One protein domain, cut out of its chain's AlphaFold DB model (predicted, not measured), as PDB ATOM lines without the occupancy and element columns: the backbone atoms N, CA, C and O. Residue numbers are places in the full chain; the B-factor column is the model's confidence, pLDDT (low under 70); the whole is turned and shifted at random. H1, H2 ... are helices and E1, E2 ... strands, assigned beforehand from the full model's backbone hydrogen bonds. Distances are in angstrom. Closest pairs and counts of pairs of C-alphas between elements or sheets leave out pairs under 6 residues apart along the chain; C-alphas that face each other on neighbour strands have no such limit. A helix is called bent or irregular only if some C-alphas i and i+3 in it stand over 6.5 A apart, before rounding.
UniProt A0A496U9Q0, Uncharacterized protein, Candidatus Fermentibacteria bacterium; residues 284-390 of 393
ATOM      1  N   SER A 284      24.639  30.097  33.732       91.00
ATOM      2  CA  SER A 284      25.002  31.519  33.759       91.00
ATOM      3  C   SER A 284      25.631  31.896  35.104       91.00
ATOM      4  O   SER A 284      24.991  31.795  36.164       91.00
ATOM      5  N   VAL A 285      26.880  32.357  35.049       92.50
ATOM      6  CA  VAL A 285      27.717  32.777  36.180       92.50
ATOM      7  C   VAL A 285      27.987  34.282  36.068       92.50
ATOM      8  O   VAL A 285      28.872  34.697  35.317       92.50
ATOM      9  N   PRO A 286      27.231  35.130  36.788       92.00
ATOM     10  CA  PRO A 286      27.495  36.562  36.825       92.00
ATOM     11  C   PRO A 286      28.835  36.836  37.504       92.00
ATOM     12  O   PRO A 286      29.064  36.397  38.638       92.00
ATOM     13  N   MET A 287      29.703  37.575  36.823       92.75
ATOM     14  CA  MET A 287      30.987  37.978  37.374       92.75
ATOM     15  C   MET A 287      30.790  39.199  38.289       92.75
ATOM     16  O   MET A 287      30.047  40.118  37.939       92.75
ATOM     17  N   PRO A 288      31.380  39.211  39.496       90.00
ATOM     18  CA  PRO A 288      31.185  40.298  40.455       90.00
ATOM     19  C   PRO A 288      31.817  41.610  39.972       90.00
ATOM     20  O   PRO A 288      32.907  41.606  39.433       90.00
ATOM     21  N   GLY A 289      31.194  42.757  40.241       86.38
ATOM     22  CA  GLY A 289      31.740  44.065  39.850       86.38
ATOM     23  C   GLY A 289      31.220  44.564  38.498       86.38
ATOM     24  O   GLY A 289      30.254  44.035  37.955       86.38
ATOM     25  N   ASN A 290      31.806  45.653  37.993       85.56
ATOM     26  CA  ASN A 290      31.333  46.339  36.788       85.56
ATOM     27  C   ASN A 290      32.510  46.940  35.996       85.56
ATOM     28  O   ASN A 290      33.395  47.586  36.567       85.56
ATOM     29  N   ALA A 291      32.520  46.728  34.679       85.44
ATOM     30  CA  ALA A 291      33.570  47.184  33.766       85.44
ATOM     31  C   ALA A 291      33.458  48.672  33.371       85.44
ATOM     32  O   ALA A 291      34.371  49.237  32.761       85.44
ATOM     33  N   GLY A 292      32.358  49.327  33.727       82.94
ATOM     34  CA  GLY A 292      32.073  50.746  33.539       82.94
ATOM     35  C   GLY A 292      31.384  51.068  32.216       82.94
ATOM     36  O   GLY A 292      30.387  51.781  32.217       82.94
ATOM     37  N   SER A 293      31.904  50.575  31.090       84.00
ATOM     38  CA  SER A 293      31.295  50.777  29.767       84.00
ATOM     39  C   SER A 293      31.145  49.464  29.007       84.00
ATOM     40  O   SER A 293      31.920  48.534  29.231       84.00
ATOM     41  N   GLY A 294      30.200  49.414  28.061       83.56
ATOM     42  CA  GLY A 294      29.959  48.233  27.222       83.56
ATOM     43  C   GLY A 294      31.206  47.737  26.480       83.56
ATOM     44  O   GLY A 294      31.499  46.552  26.511       83.56
ATOM     45  N   ALA A 295      32.019  48.638  25.916       85.25
ATOM     46  CA  ALA A 295      33.274  48.267  25.247       85.25
ATOM     47  C   ALA A 295      34.288  47.611  26.206       85.25
ATOM     48  O   ALA A 295      34.939  46.625  25.862       85.25
ATOM     49  N   ARG A 296      34.405  48.124  27.442       87.56
ATOM     50  CA  ARG A 296      35.276  47.508  28.456       87.56
ATOM     51  C   ARG A 296      34.715  46.184  28.959       87.56
ATOM     52  O   ARG A 296      35.489  45.285  29.271       87.56
ATOM     53  N   ALA A 297      33.394  46.065  29.038       88.50
ATOM     54  CA  ALA A 297      32.725  44.832  29.425       88.50
ATOM     55  C   ALA A 297      32.890  43.743  28.366       88.50
ATOM     56  O   ALA A 297      33.222  42.624  28.731       88.50
ATOM     57  N   ALA A 298      32.752  44.074  27.080       88.44
ATOM     58  CA  ALA A 298      32.985  43.148  25.974       88.44
ATOM     59  C   ALA A 298      34.425  42.619  25.985       88.44
ATOM     60  O   ALA A 298      34.652  41.417  25.884       88.44
ATOM     61  N   TYR A 299      35.398  43.505  26.219       90.88
ATOM     62  CA  TYR A 299      36.793  43.110  26.398       90.88
ATOM     63  C   TYR A 299      37.006  42.191  27.603       90.88
ATOM     64  O   TYR A 299      37.642  41.146  27.485       90.88
ATOM     65  N   ALA A 300      36.456  42.553  28.768       90.50
ATOM     66  CA  ALA A 300      36.541  41.719  29.962       90.50
ATOM     67  C   ALA A 300      35.873  40.354  29.747       90.50
ATOM     68  O   ALA A 300      36.425  39.341  30.165       90.50
ATOM     69  N   ALA A 301      34.721  40.319  29.077       91.00
ATOM     70  CA  ALA A 301      33.998  39.101  28.744       91.00
ATOM     71  C   ALA A 301      34.825  38.198  27.820       91.00
ATOM     72  O   ALA A 301      34.994  37.025  28.137       91.00
ATOM     73  N   ALA A 302      35.411  38.749  26.752       90.94
ATOM     74  CA  ALA A 302      36.310  38.025  25.855       90.94
ATOM     75  C   ALA A 302      37.534  37.473  26.602       90.94
ATOM     76  O   ALA A 302      37.850  36.288  26.505       90.94
ATOM     77  N   LEU A 303      38.202  38.301  27.404       91.19
ATOM     78  CA  LEU A 303      39.394  37.887  28.137       91.19
ATOM     79  C   LEU A 303      39.083  36.801  29.180       91.19
ATOM     80  O   LEU A 303      39.816  35.818  29.291       91.19
ATOM     81  N   LEU A 304      37.978  36.941  29.914       91.25
ATOM     82  CA  LEU A 304      37.530  35.941  30.882       91.25
ATOM     83  C   LEU A 304      37.083  34.648  30.197       91.25
ATOM     84  O   LEU A 304      37.475  33.579  30.654       91.25
ATOM     85  N   GLU A 305      36.344  34.725  29.085       91.56
ATOM     86  CA  GLU A 305      35.987  33.565  28.258       91.56
ATOM     87  C   GLU A 305      37.240  32.779  27.867       91.56
ATOM     88  O   GLU A 305      37.293  31.562  28.056       91.56
ATOM     89  N   ARG A 306      38.273  33.474  27.378       89.88
ATOM     90  CA  ARG A 306      39.527  32.862  26.924       89.88
ATOM     91  C   ARG A 306      40.271  32.141  28.034       89.88
ATOM     92  O   ARG A 306      40.756  31.025  27.840       89.88
ATOM     93  N   ILE A 307      40.381  32.800  29.183       88.50
ATOM     94  CA  ILE A 307      41.100  32.284  30.342       88.50
ATOM     95  C   ILE A 307      40.351  31.094  30.947       88.50
ATOM     96  O   ILE A 307      40.948  30.043  31.175       88.50
ATOM     97  N   VAL A 308      39.042  31.234  31.163       89.62
ATOM     98  CA  VAL A 308      38.203  30.185  31.759       89.62
ATOM     99  C   VAL A 308      38.153  28.958  30.855       89.62
ATOM    100  O   VAL A 308      38.352  27.848  31.349       89.62
ATOM    101  N   SER A 309      38.002  29.147  29.540       87.69
ATOM    102  CA  SER A 309      38.013  28.045  28.565       87.69
ATOM    103  C   SER A 309      39.307  27.238  28.586       87.69
ATOM    104  O   SER A 309      39.281  26.041  28.328       87.69
ATOM    105  N   ARG A 310      40.439  27.878  28.898       82.31
ATOM    106  CA  ARG A 310      41.742  27.211  28.980       82.31
ATOM    107  C   ARG A 310      41.974  26.532  30.327       82.31
ATOM    108  O   ARG A 310      42.566  25.459  30.368       82.31
ATOM    109  N   MET A 311      41.661  27.228  31.418       82.62
ATOM    110  CA  MET A 311      42.226  26.910  32.736       82.62
ATOM    111  C   MET A 311      41.236  26.241  33.677       82.62
ATOM    112  O   MET A 311      41.638  25.415  34.484       82.62
ATOM    113  N   ALA A 312      39.952  26.572  33.560       84.06
ATOM    114  CA  ALA A 312      38.936  26.082  34.482       84.06
ATOM    115  C   ALA A 312      38.107  24.941  33.892       84.06
ATOM    116  O   ALA A 312      37.604  24.101  34.638       84.06
ATOM    117  N   LEU A 313      37.923  24.910  32.569       84.12
ATOM    118  CA  LEU A 313      36.995  23.976  31.945       84.12
ATOM    119  C   LEU A 313      37.598  22.581  31.710       84.12
ATOM    120  O   LEU A 313      38.727  22.463  31.230       84.12
ATOM    121  N   PRO A 314      36.842  21.504  31.997       82.62
ATOM    122  CA  PRO A 314      37.216  20.166  31.565       82.62
ATOM    123  C   PRO A 314      37.109  20.035  30.038       82.62
ATOM    124  O   PRO A 314      36.416  20.800  29.368       82.62
ATOM    125  N   SER A 315      37.762  19.011  29.482       76.56
ATOM    126  CA  SER A 315      37.664  18.703  28.051       76.56
ATOM    127  C   SER A 315      36.204  18.503  27.624       76.56
ATOM    128  O   SER A 315      35.459  17.772  28.277       76.56
ATOM    129  N   GLY A 316      35.804  19.156  26.531       71.19
ATOM    130  CA  GLY A 316      34.444  19.098  25.987       71.19
ATOM    131  C   GLY A 316      33.456  20.101  26.593       71.19
ATOM    132  O   GLY A 316      32.358  20.243  26.059       71.19
ATOM    133  N   ALA A 317      33.825  20.822  27.659       81.56
ATOM    134  CA  ALA A 317      33.043  21.953  28.150       81.56
ATOM    135  C   ALA A 317      33.331  23.222  27.333       81.56
ATOM    136  O   ALA A 317      34.425  23.409  26.802       81.56
ATOM    137  N   LEU A 318      32.342  24.115  27.253       80.38
ATOM    138  CA  LEU A 318      32.446  25.381  26.522       80.38
ATOM    139  C   LEU A 318      32.104  26.552  27.442       80.38
ATOM    140  O   LEU A 318      31.240  26.429  28.313       80.38
ATOM    141  N   CYS A 319      32.757  27.692  27.213       86.62
ATOM    142  CA  CYS A 319      32.465  28.965  27.864       86.62
ATOM    143  C   CYS A 319      32.161  30.020  26.800       86.62
ATOM    144  O   CYS A 319      32.840  30.075  25.776       86.62
ATOM    145  N   SER A 320      31.203  30.901  27.076       87.19
ATOM    146  CA  SER A 320      31.018  32.148  26.336       87.19
ATOM    147  C   SER A 320      30.899  33.327  27.295       87.19
ATOM    148  O   SER A 320      30.214  33.238  28.315       87.19
ATOM    149  N   GLY A 321      31.594  34.418  26.991       88.94
ATOM    150  CA  GLY A 321      31.507  35.676  27.713       88.94
ATOM    151  C   GLY A 321      30.431  36.569  27.112       88.94
ATOM    152  O   GLY A 321      30.512  36.956  25.950       88.94
ATOM    153  N   VAL A 322      29.450  36.936  27.929       88.06
ATOM    154  CA  VAL A 322      28.368  37.857  27.578       88.06
ATOM    155  C   VAL A 322      28.550  39.149  28.360       88.06
ATOM    156  O   VAL A 322      28.789  39.131  29.569       88.06
ATOM    157  N   SER A 323      28.426  40.283  27.679       88.50
ATOM    158  CA  SER A 323      28.497  41.608  28.293       88.50
ATOM    159  C   SER A 323      27.257  42.430  27.986       88.50
ATOM    160  O   SER A 323      26.724  42.353  26.880       88.50
ATOM    161  N   SER A 324      26.857  43.279  28.924       85.25
ATOM    162  CA  SER A 324      25.770  44.245  28.748       85.25
ATOM    163  C   SER A 324      26.287  45.683  28.665       85.25
ATOM    164  O   SER A 324      27.399  46.005  29.091       85.25
ATOM    165  N   GLU A 325      25.455  46.579  28.126       85.38
ATOM    166  CA  GLU A 325      25.793  48.002  27.965       85.38
ATOM    167  C   GLU A 325      26.099  48.707  29.294       85.38
ATOM    168  O   GLU A 325      26.923  49.623  29.333       85.38
ATOM    169  N   ASP A 326      25.472  48.258  30.384       86.75
ATOM    170  CA  ASP A 326      25.668  48.785  31.738       86.75
ATOM    171  C   ASP A 326      27.007  48.372  32.372       86.75
ATOM    172  O   ASP A 326      27.303  48.780  33.494       86.75
ATOM    173  N   GLY A 327      27.826  47.585  31.670       86.62
ATOM    174  CA  GLY A 327      29.150  47.178  32.119       86.62
ATOM    175  C   GLY A 327      29.194  45.840  32.862       86.62
ATOM    176  O   GLY A 327      30.251  45.504  33.406       86.62
ATOM    177  N   SER A 328      28.086  45.093  32.929       89.12
ATOM    178  CA  SER A 328      28.061  43.762  33.548       89.12
ATOM    179  C   SER A 328      28.668  42.688  32.635       89.12
ATOM    180  O   SER A 328      28.646  42.809  31.407       89.12
ATOM    181  N   VAL A 329      29.231  41.645  33.252       91.38
ATOM    182  CA  VAL A 329      29.823  40.492  32.562       91.38
ATOM    183  C   VAL A 329      29.251  39.207  33.147       91.38
ATOM    184  O   VAL A 329      29.221  39.019  34.365       91.38
ATOM    185  N   VAL A 330      28.824  38.301  32.277       91.69
ATOM    186  CA  VAL A 330      28.312  36.975  32.621       91.69
ATOM    187  C   VAL A 330      29.084  35.941  31.815       91.69
ATOM    188  O   VAL A 330      29.253  36.089  30.609       91.69
ATOM    189  N   LEU A 331      29.540  34.878  32.473       91.38
ATOM    190  CA  LEU A 331      30.077  33.704  31.793       91.38
ATOM    191  C   LEU A 331      28.984  32.646  31.686       91.38
ATOM    192  O   LEU A 331      28.375  32.273  32.688       91.38
ATOM    193  N   GLN A 332      28.730  32.171  30.475       89.62
ATOM    194  CA  GLN A 332      27.804  31.083  30.190       89.62
ATOM    195  C   GLN A 332      28.601  29.802  29.938       89.62
ATOM    196  O   GLN A 332      29.436  29.766  29.035       89.62
ATOM    197  N   ILE A 333      28.361  28.761  30.740       87.69
ATOM    198  CA  ILE A 333      29.136  27.511  30.713       87.69
ATOM    199  C   ILE A 333      28.222  26.313  30.441       87.69
ATOM    200  O   ILE A 333      27.148  26.188  31.033       87.69
ATOM    201  N   THR A 334      28.671  25.406  29.572       82.69
ATOM    202  CA  THR A 334      28.005  24.129  29.265       82.69
ATOM    203  C   THR A 334      28.984  22.954  29.342       82.69
ATOM    204  O   THR A 334      30.198  23.148  29.305       82.69
ATOM    205  N   GLY A 335      28.457  21.732  29.454       77.75
ATOM    206  CA  GLY A 335      29.255  20.502  29.547       77.75
ATOM    207  C   GLY A 335      29.816  20.218  30.944       77.75
ATOM    208  O   GLY A 335      30.747  19.432  31.082       77.75
ATOM    209  N   VAL A 336      29.259  20.851  31.981       84.06
ATOM    210  CA  VAL A 336      29.671  20.679  33.380       84.06
ATOM    211  C   VAL A 336      28.461  20.441  34.277       84.06
ATOM    212  O   VAL A 336      27.405  21.033  34.068       84.06
ATOM    213  N   ASP A 337      28.631  19.612  35.306       86.19
ATOM    214  CA  ASP A 337      27.635  19.405  36.363       86.19
ATOM    215  C   ASP A 337      28.009  20.235  37.600       86.19
ATOM    216  O   ASP A 337      28.405  19.722  38.649       86.19
ATOM    217  N   TRP A 338      28.016  21.560  37.431       89.75
ATOM    218  CA  TRP A 338      28.399  22.507  38.477       89.75
ATOM    219  C   TRP A 338      27.216  23.357  38.917       89.75
ATOM    220  O   TRP A 338      26.403  23.812  38.112       89.75
ATOM    221  N   SER A 339      27.171  23.666  40.212       90.81
ATOM    222  CA  SER A 339      26.333  24.759  40.696       90.81
ATOM    223  C   SER A 339      26.960  26.110  40.329       90.81
ATOM    224  O   SER A 339      28.178  26.219  40.172       90.81
ATOM    225  N   ARG A 340      26.151  27.178  40.273       90.75
ATOM    226  CA  ARG A 340      26.654  28.546  40.032       90.75
ATOM    227  C   ARG A 340      27.733  28.949  41.038       90.75
ATOM    228  O   ARG A 340      28.710  29.585  40.660       90.75
ATOM    229  N   GLN A 341      27.544  28.597  42.309       91.81
ATOM    230  CA  GLN A 341      28.504  28.923  43.361       91.81
ATOM    231  C   GLN A 341      29.827  28.179  43.147       91.81
ATOM    232  O   GLN A 341      30.879  28.807  43.168       91.81
ATOM    233  N   THR A 342      29.761  26.878  42.861       92.25
ATOM    234  CA  THR A 342      30.939  26.052  42.565       92.25
ATOM    235  C   THR A 342      31.707  26.585  41.358       92.25
ATOM    236  O   THR A 342      32.922  26.726  41.423       92.25
ATOM    237  N   ALA A 343      31.006  26.940  40.276       90.81
ATOM    238  CA  ALA A 343      31.639  27.515  39.095       90.81
ATOM    239  C   ALA A 343      32.344  28.839  39.419       90.81
ATOM    240  O   ALA A 343      33.485  29.033  39.015       90.81
ATOM    241  N   LEU A 344      31.708  29.729  40.188       91.44
ATOM    242  CA  LEU A 344      32.322  30.996  40.588       91.44
ATOM    243  C   LEU A 344      33.582  30.794  41.443       91.44
ATOM    244  O   LEU A 344      34.549  31.529  41.264       91.44
ATOM    245  N   GLU A 345      33.571  29.831  42.365       90.50
ATOM    246  CA  GLU A 345      34.731  29.484  43.198       90.50
ATOM    247  C   GLU A 345      35.888  28.961  42.334       90.50
ATOM    248  O   GLU A 345      36.970  29.542  42.373       90.50
ATOM    249  N   ILE A 346      35.635  27.978  41.459       90.44
ATOM    250  CA  ILE A 346      36.641  27.430  40.528       90.44
ATOM    251  C   ILE A 346      37.223  28.534  39.637       90.44
ATOM    252  O   ILE A 346      38.437  28.674  39.518       90.44
ATOM    253  N   ILE A 347      36.361  29.350  39.025       90.12
ATOM    254  CA  ILE A 347      36.781  30.432  38.127       90.12
ATOM    255  C   ILE A 347      37.669  31.433  38.868       90.12
ATOM    256  O   ILE A 347      38.688  31.863  38.334       90.12
ATOM    257  N   LYS A 348      37.314  31.809  40.102       87.75
ATOM    258  CA  LYS A 348      38.133  32.726  40.906       87.75
ATOM    259  C   LYS A 348      39.475  32.115  41.283       87.75
ATOM    260  O   LYS A 348      40.488  32.809  41.174       87.75
ATOM    261  N   ASP A 349      39.491  30.855  41.698       87.44
ATOM    262  CA  ASP A 349      40.718  30.160  42.083       87.44
ATOM    263  C   ASP A 349      41.698  30.091  40.902       87.44
ATOM    264  O   ASP A 349      42.864  30.458  41.054       87.44
ATOM    265  N   GLU A 350      41.209  29.764  39.702       85.50
ATOM    266  CA  GLU A 350      42.021  29.706  38.477       85.50
ATOM    267  C   GLU A 350      42.437  31.091  37.946       85.50
ATOM    268  O   GLU A 350      43.518  31.249  37.376       85.50
ATOM    269  N   LEU A 351      41.619  32.131  38.152       80.94
ATOM    270  CA  LEU A 351      41.944  33.505  37.740       80.94
ATOM    271  C   LEU A 351      42.950  34.192  38.666       80.94
ATOM    272  O   LEU A 351      43.656  35.111  38.236       80.94
ATOM    273  N   THR A 352      43.023  33.772  39.931       81.69
ATOM    274  CA  THR A 352      43.837  34.435  40.957       81.69
ATOM    275  C   THR A 352      45.308  34.566  40.545       81.69
ATOM    276  O   THR A 352      45.820  35.686  40.596       81.69
ATOM    277  N   PRO A 353      46.008  33.509  40.079       80.94
ATOM    278  CA  PRO A 353      47.406  33.628  39.664       80.94
ATOM    279  C   PRO A 353      47.615  34.637  38.525       80.94
ATOM    280  O   PRO A 353      48.604  35.366  38.517       80.94
ATOM    281  N   ILE A 354      46.662  34.727  37.597       77.69
ATOM    282  CA  ILE A 354      46.784  35.491  36.346       77.69
ATOM    283  C   ILE A 354      46.736  36.996  36.599       77.69
ATOM    284  O   ILE A 354      47.471  37.759  35.967       77.69
ATOM    285  N   ILE A 355      45.923  37.428  37.569       71.62
ATOM    286  CA  ILE A 355      45.859  38.831  38.005       71.62
ATOM    287  C   ILE A 355      47.240  39.311  38.485       71.62
ATOM    288  O   ILE A 355      47.577  40.482  38.313       71.62
ATOM    289  N   PHE A 356      48.063  38.410  39.035       75.19
ATOM    290  CA  PHE A 356      49.395  38.737  39.548       75.19
ATOM    291  C   PHE A 356      50.534  38.524  38.547       75.19
ATOM    292  O   PHE A 356      51.587  39.138  38.714       75.19
ATOM    293  N   THR A 357      50.360  37.688  37.521       74.19
ATOM    294  CA  THR A 357      51.416  37.408  36.525       74.19
ATOM    295  C   THR A 357      51.285  38.211  35.236       74.19
ATOM    296  O   THR A 357      52.232  38.241  34.459       74.19
ATOM    297  N   SER A 358      50.163  38.913  35.060       71.62
ATOM    298  CA  SER A 358      49.756  39.626  33.848       71.62
ATOM    299  C   SER A 358      49.563  38.716  32.621       71.62
ATOM    300  O   SER A 358      50.417  37.879  32.333       71.62
ATOM    301  N   PRO A 359      48.451  38.853  31.876       80.19
ATOM    302  CA  PRO A 359      48.267  38.109  30.633       80.19
ATOM    303  C   PRO A 359      49.313  38.484  29.571       80.19
ATOM    304  O   PRO A 359      49.794  39.617  29.526       80.19
ATOM    305  N   GLU A 360      49.639  37.531  28.698       85.31
ATOM    306  CA  GLU A 360      50.518  37.744  27.542       85.31
ATOM    307  C   GLU A 360      49.915  38.772  26.570       85.31
ATOM    308  O   GLU A 360      48.698  38.843  26.409       85.31
ATOM    309  N   TYR A 361      50.762  39.557  25.896       87.69
ATOM    310  CA  TYR A 361      50.315  40.621  24.986       87.69
ATOM    311  C   TYR A 361      49.401  40.099  23.865       87.69
ATOM    312  O   TYR A 361      48.373  40.704  23.584       87.69
ATOM    313  N   GLN A 362      49.720  38.939  23.290       91.25
ATOM    314  CA  GLN A 362      48.923  38.287  22.246       91.25
ATOM    315  C   GLN A 362      47.495  38.012  22.723       91.25
ATOM    316  O   GLN A 362      46.535  38.326  22.031       91.25
ATOM    317  N   LEU A 363      47.345  37.500  23.948       90.06
ATOM    318  CA  LEU A 363      46.043  37.256  24.563       90.06
ATOM    319  C   LEU A 363      45.257  38.563  24.755       90.06
ATOM    320  O   LEU A 363      44.054  38.610  24.492       90.06
ATOM    321  N   LEU A 364      45.929  39.633  25.190       90.31
ATOM    322  CA  LEU A 364      45.304  40.950  25.337       90.31
ATOM    323  C   LEU A 364      44.827  41.497  23.986       90.31
ATOM    324  O   LEU A 364      43.702  41.993  23.913       90.31
ATOM    325  N   ASN A 365      45.643  41.383  22.934       91.31
ATOM    326  CA  ASN A 365      45.276  41.805  21.585       91.31
ATOM    327  C   ASN A 365      44.098  40.986  21.043       91.31
ATOM    328  O   ASN A 365      43.094  41.554  20.623       91.31
ATOM    329  N   ASN A 366      44.170  39.659  21.110       92.56
ATOM    330  CA  ASN A 366      43.144  38.786  20.543       92.56
ATOM    331  C   ASN A 366      41.788  38.995  21.245       92.56
ATOM    332  O   ASN A 366      40.744  39.048  20.597       92.56
ATOM    333  N   ALA A 367      41.790  39.234  22.563       91.75
ATOM    334  CA  ALA A 367      40.586  39.638  23.288       91.75
ATOM    335  C   ALA A 367      40.045  41.010  22.838       91.75
ATOM    336  O   ALA A 367      38.829  41.199  22.787       91.75
ATOM    337  N   ALA A 368      40.918  41.962  22.490       91.12
ATOM    338  CA  ALA A 368      40.520  43.264  21.953       91.12
ATOM    339  C   ALA A 368      39.892  43.143  20.562       91.12
ATOM    340  O   ALA A 368      38.839  43.737  20.324       91.12
ATOM    341  N   VAL A 369      40.480  42.323  19.686       91.12
ATOM    342  CA  VAL A 369      39.941  42.025  18.353       91.12
ATOM    343  C   VAL A 369      38.572  41.365  18.463       91.12
ATOM    344  O   VAL A 369      37.617  41.858  17.865       91.12
ATOM    345  N   LYS A 370      38.434  40.330  19.303       90.19
ATOM    346  CA  LYS A 370      37.147  39.666  19.562       90.19
ATOM    347  C   LYS A 370      36.082  40.628  20.084       90.19
ATOM    348  O   LYS A 370      34.920  40.537  19.703       90.19
ATOM    349  N   ALA A 371      36.471  41.556  20.956       88.25
ATOM    350  CA  ALA A 371      35.574  42.568  21.506       88.25
ATOM    351  C   ALA A 371      35.304  43.745  20.549       88.25
ATOM    352  O   ALA A 371      34.456  44.584  20.856       88.25
ATOM    353  N   GLY A 372      36.013  43.840  19.419       87.19
ATOM    354  CA  GLY A 372      35.885  44.938  18.462       87.19
ATOM    355  C   GLY A 372      36.381  46.288  18.985       87.19
ATOM    356  O   GLY A 372      35.795  47.319  18.650       87.19
ATOM    357  N   ILE A 373      37.417  46.307  19.832       84.94
ATOM    358  CA  ILE A 373      37.938  47.538  20.447       84.94
ATOM    359  C   ILE A 373      39.412  47.807  20.091       84.94
ATOM    360  O   ILE A 373      40.176  46.867  19.874       84.94
ATOM    361  N   PRO A 374      39.843  49.087  20.061       72.69
ATOM    362  CA  PRO A 374      41.209  49.471  19.714       72.69
ATOM    363  C   PRO A 374      42.152  49.299  20.916       72.69
ATOM    364  O   PRO A 374      42.547  50.285  21.526       72.69
ATOM    365  N   GLU A 375      42.477  48.047  21.251       77.94
ATOM    366  CA  GLU A 375      43.436  47.633  22.293       77.94
ATOM    367  C   GLU A 375      43.133  48.141  23.729       77.94
ATOM    368  O   GLU A 375      42.438  49.129  23.971       77.94
ATOM    369  N   MET A 376      43.656  47.452  24.746       74.06
ATOM    370  CA  MET A 376      43.680  47.956  26.122       74.06
ATOM    371  C   MET A 376      45.082  47.905  26.697       74.06
ATOM    372  O   MET A 376      45.788  46.908  26.581       74.06
ATOM    373  N   ASN A 377      45.450  48.960  27.426       81.94
ATOM    374  CA  ASN A 377      46.682  48.966  28.198       81.94
ATOM    375  C   ASN A 377      46.681  47.830  29.246       81.94
ATOM    376  O   ASN A 377      45.672  47.549  29.900       81.94
ATOM    377  N   GLN A 378      47.842  47.209  29.455       81.25
ATOM    378  CA  GLN A 378      48.054  46.117  30.407       81.25
ATOM    379  C   GLN A 378      47.633  46.465  31.849       81.25
ATOM    380  O   GLN A 378      46.994  45.657  32.524       81.25
ATOM    381  N   GLN A 379      47.934  47.675  32.329       82.00
ATOM    382  CA  GLN A 379      47.577  48.111  33.683       82.00
ATOM    383  C   GLN A 379      46.063  48.310  33.846       82.00
ATOM    384  O   GLN A 379      45.488  47.940  34.878       82.00
ATOM    385  N   ASP A 380      45.406  48.845  32.817       83.19
ATOM    386  CA  ASP A 380      43.949  48.974  32.782       83.19
ATOM    387  C   ASP A 380      43.273  47.606  32.727       83.19
ATOM    388  O   ASP A 380      42.236  47.416  33.366       83.19
ATOM    389  N   THR A 381      43.889  46.646  32.036       85.56
ATOM    390  CA  THR A 381      43.405  45.267  31.948       85.56
ATOM    391  C   THR A 381      43.469  44.555  33.292       85.56
ATOM    392  O   THR A 381      42.469  43.992  33.728       85.56
ATOM    393  N   ILE A 382      44.600  44.625  34.002       84.19
ATOM    394  CA  ILE A 382      44.725  44.023  35.342       84.19
ATOM    395  C   ILE A 382      43.697  44.637  36.297       84.19
ATOM    396  O   ILE A 382      43.012  43.917  37.022       84.19
ATOM    397  N   THR A 383      43.549  45.964  36.274       85.94
ATOM    398  CA  THR A 383      42.577  46.668  37.126       85.94
ATOM    399  C   THR A 383      41.143  46.253  36.797       85.94
ATOM    400  O   THR A 383      40.334  46.047  37.701       85.94
ATOM    401  N   LEU A 384      40.822  46.121  35.509       87.38
ATOM    402  CA  LEU A 384      39.520  45.673  35.029       87.38
ATOM    403  C   LEU A 384      39.230  44.231  35.461       87.38
ATOM    404  O   LEU A 384      38.179  43.985  36.049       87.38
ATOM    405  N   LEU A 385      40.170  43.305  35.247       85.88
ATOM    406  CA  LEU A 385      40.039  41.915  35.682       85.88
ATOM    407  C   LEU A 385      39.851  41.826  37.194       85.88
ATOM    408  O   LEU A 385      38.928  41.158  37.645       85.88
ATOM    409  N   ALA A 386      40.660  42.538  37.980       86.38
ATOM    410  CA  ALA A 386      40.556  42.537  39.436       86.38
ATOM    411  C   ALA A 386      39.203  43.083  39.933       86.38
ATOM    412  O   ALA A 386      38.666  42.580  40.918       86.38
ATOM    413  N   LYS A 387      38.609  44.062  39.238       87.44
ATOM    414  CA  LYS A 387      37.247  44.535  39.533       87.44
ATOM    415  C   LYS A 387      36.187  43.490  39.201       87.44
ATOM    416  O   LYS A 387      35.379  43.168  40.062       87.44
ATOM    417  N   VAL A 388      36.225  42.938  37.987       84.56
ATOM    418  CA  VAL A 388      35.229  41.963  37.486       84.56
ATOM    419  C   VAL A 388      35.338  40.596  38.190       84.56
ATOM    420  O   VAL A 388      34.431  39.770  38.163       84.56
ATOM    421  N   THR A 389      36.446  40.330  38.870       82.19
ATOM    422  CA  THR A 389      36.622  39.130  39.706       82.19
ATOM    423  C   THR A 389      36.360  39.395  41.192       82.19
ATOM    424  O   THR A 389      36.281  38.452  41.984       82.19
ATOM    425  N   GLY A 390      36.124  40.656  41.576       82.50
ATOM    426  CA  GLY A 390      35.808  41.066  42.944       82.50
ATOM    427  C   GLY A 390      37.018  41.152  43.882       82.50
ATOM    428  O   GLY A 390      36.837  41.134  45.098       82.50
TER     429      GLY A 390
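What this domain is: This is residues 284 to 390 of the 393 residues of an uncharacterized protein of Candidatus Fermentibacteria bacterium (UniProt A0A496U9Q0). A small three-stranded sheet, with no named helix over its other face, has helix H1 laid along its edge strand E2, and H1 forms the middle of the domain. The remaining helices pack on H1 at large angles to it: H3 on one side, H4 and H2 on the other, with H2 reaching from edge strand E1 past the last residues of H1. The printed part has 107 residues with three named strands and four named helices, in the order E1, H1, E2, E3, H2, H3, H4; the sheet order is E1, E3, E2, antiparallel throughout, and the class is mixed. It is compact, with a radius of gyration of the C-alphas of 12.6 A and spans of 37 by 28 by 23 A.

Where its parts are: The sheet holds E1, residues 284 to 286, beginning at C-alpha 284 (25.002, 31.519, 33.759); E3, residues 329 to 334; and E2, residues 318 to 323. E2 and E3 are each 16.8 A long. H1, residues 294 to 311, is 25.2 A long and begins at C-alpha 294 (29.959, 48.233, 27.222). H2, residues 340 to 357, is 26.5 A long, with a kink of 30 degrees near residue 350; it is irregular, but only just: C-alphas 350 and 353 are 6.8 A apart. H3, residues 361 to 371, is 15.3 A long. H4, residues 378 to 388, is 15.2 A long and ends at C-alpha 388 (35.229, 41.963, 37.486).

How they stand to each other: E3 and E2 form a hairpin, with N 322 and O 330 within hydrogen-bond range at 2.8 A. E1 and E3 are antiparallel, with N 285 and O 331 at 2.8 A. H1 is on the sheet at a height of 6.4 A, over E2 and along the strands, at 10 degrees to E2 on the local plane; their closest C-alphas are those of Ala 301 and Gly 321, 4.4 A. E1, H1 and E2 make a split strand-helix-strand unit, two strands running the same way with E3 between them, and its crossover is right-handed. H2 is on the sheet too; C-alphas 285 and 340, the closest of E1 and H2, are 5.8 A apart. H1 is the hub. It touches H3 at a steep tilt of 56 degrees, opposite ways, closest at C-alphas 299 and 371, 5.1 A. Residues 307 to 311 of H1 alone touch H2, about perpendicular at 85 degrees, closest at C-alphas 311 and 350, 6.4 A. Residue 300 of H1 alone touches H4, about perpendicular at 84 degrees, with C-alphas 300 and 385 closest at 6.7 A. H2 and H4 only just touch, with 3 pairs of C-alphas within 8 A. H2 and H3 are apart. Every O i to N i+4 pair is within hydrogen-bond range in H1, H3 and H4, and 11 of 14 in H2.

The domain as a whole: The two C-alphas farthest apart, of Asp 337 and Pro 374, are 37.0 A apart. The printed part has no cut, and no link is long. Its mean pLDDT is 86.1, and no printed residue is under 70.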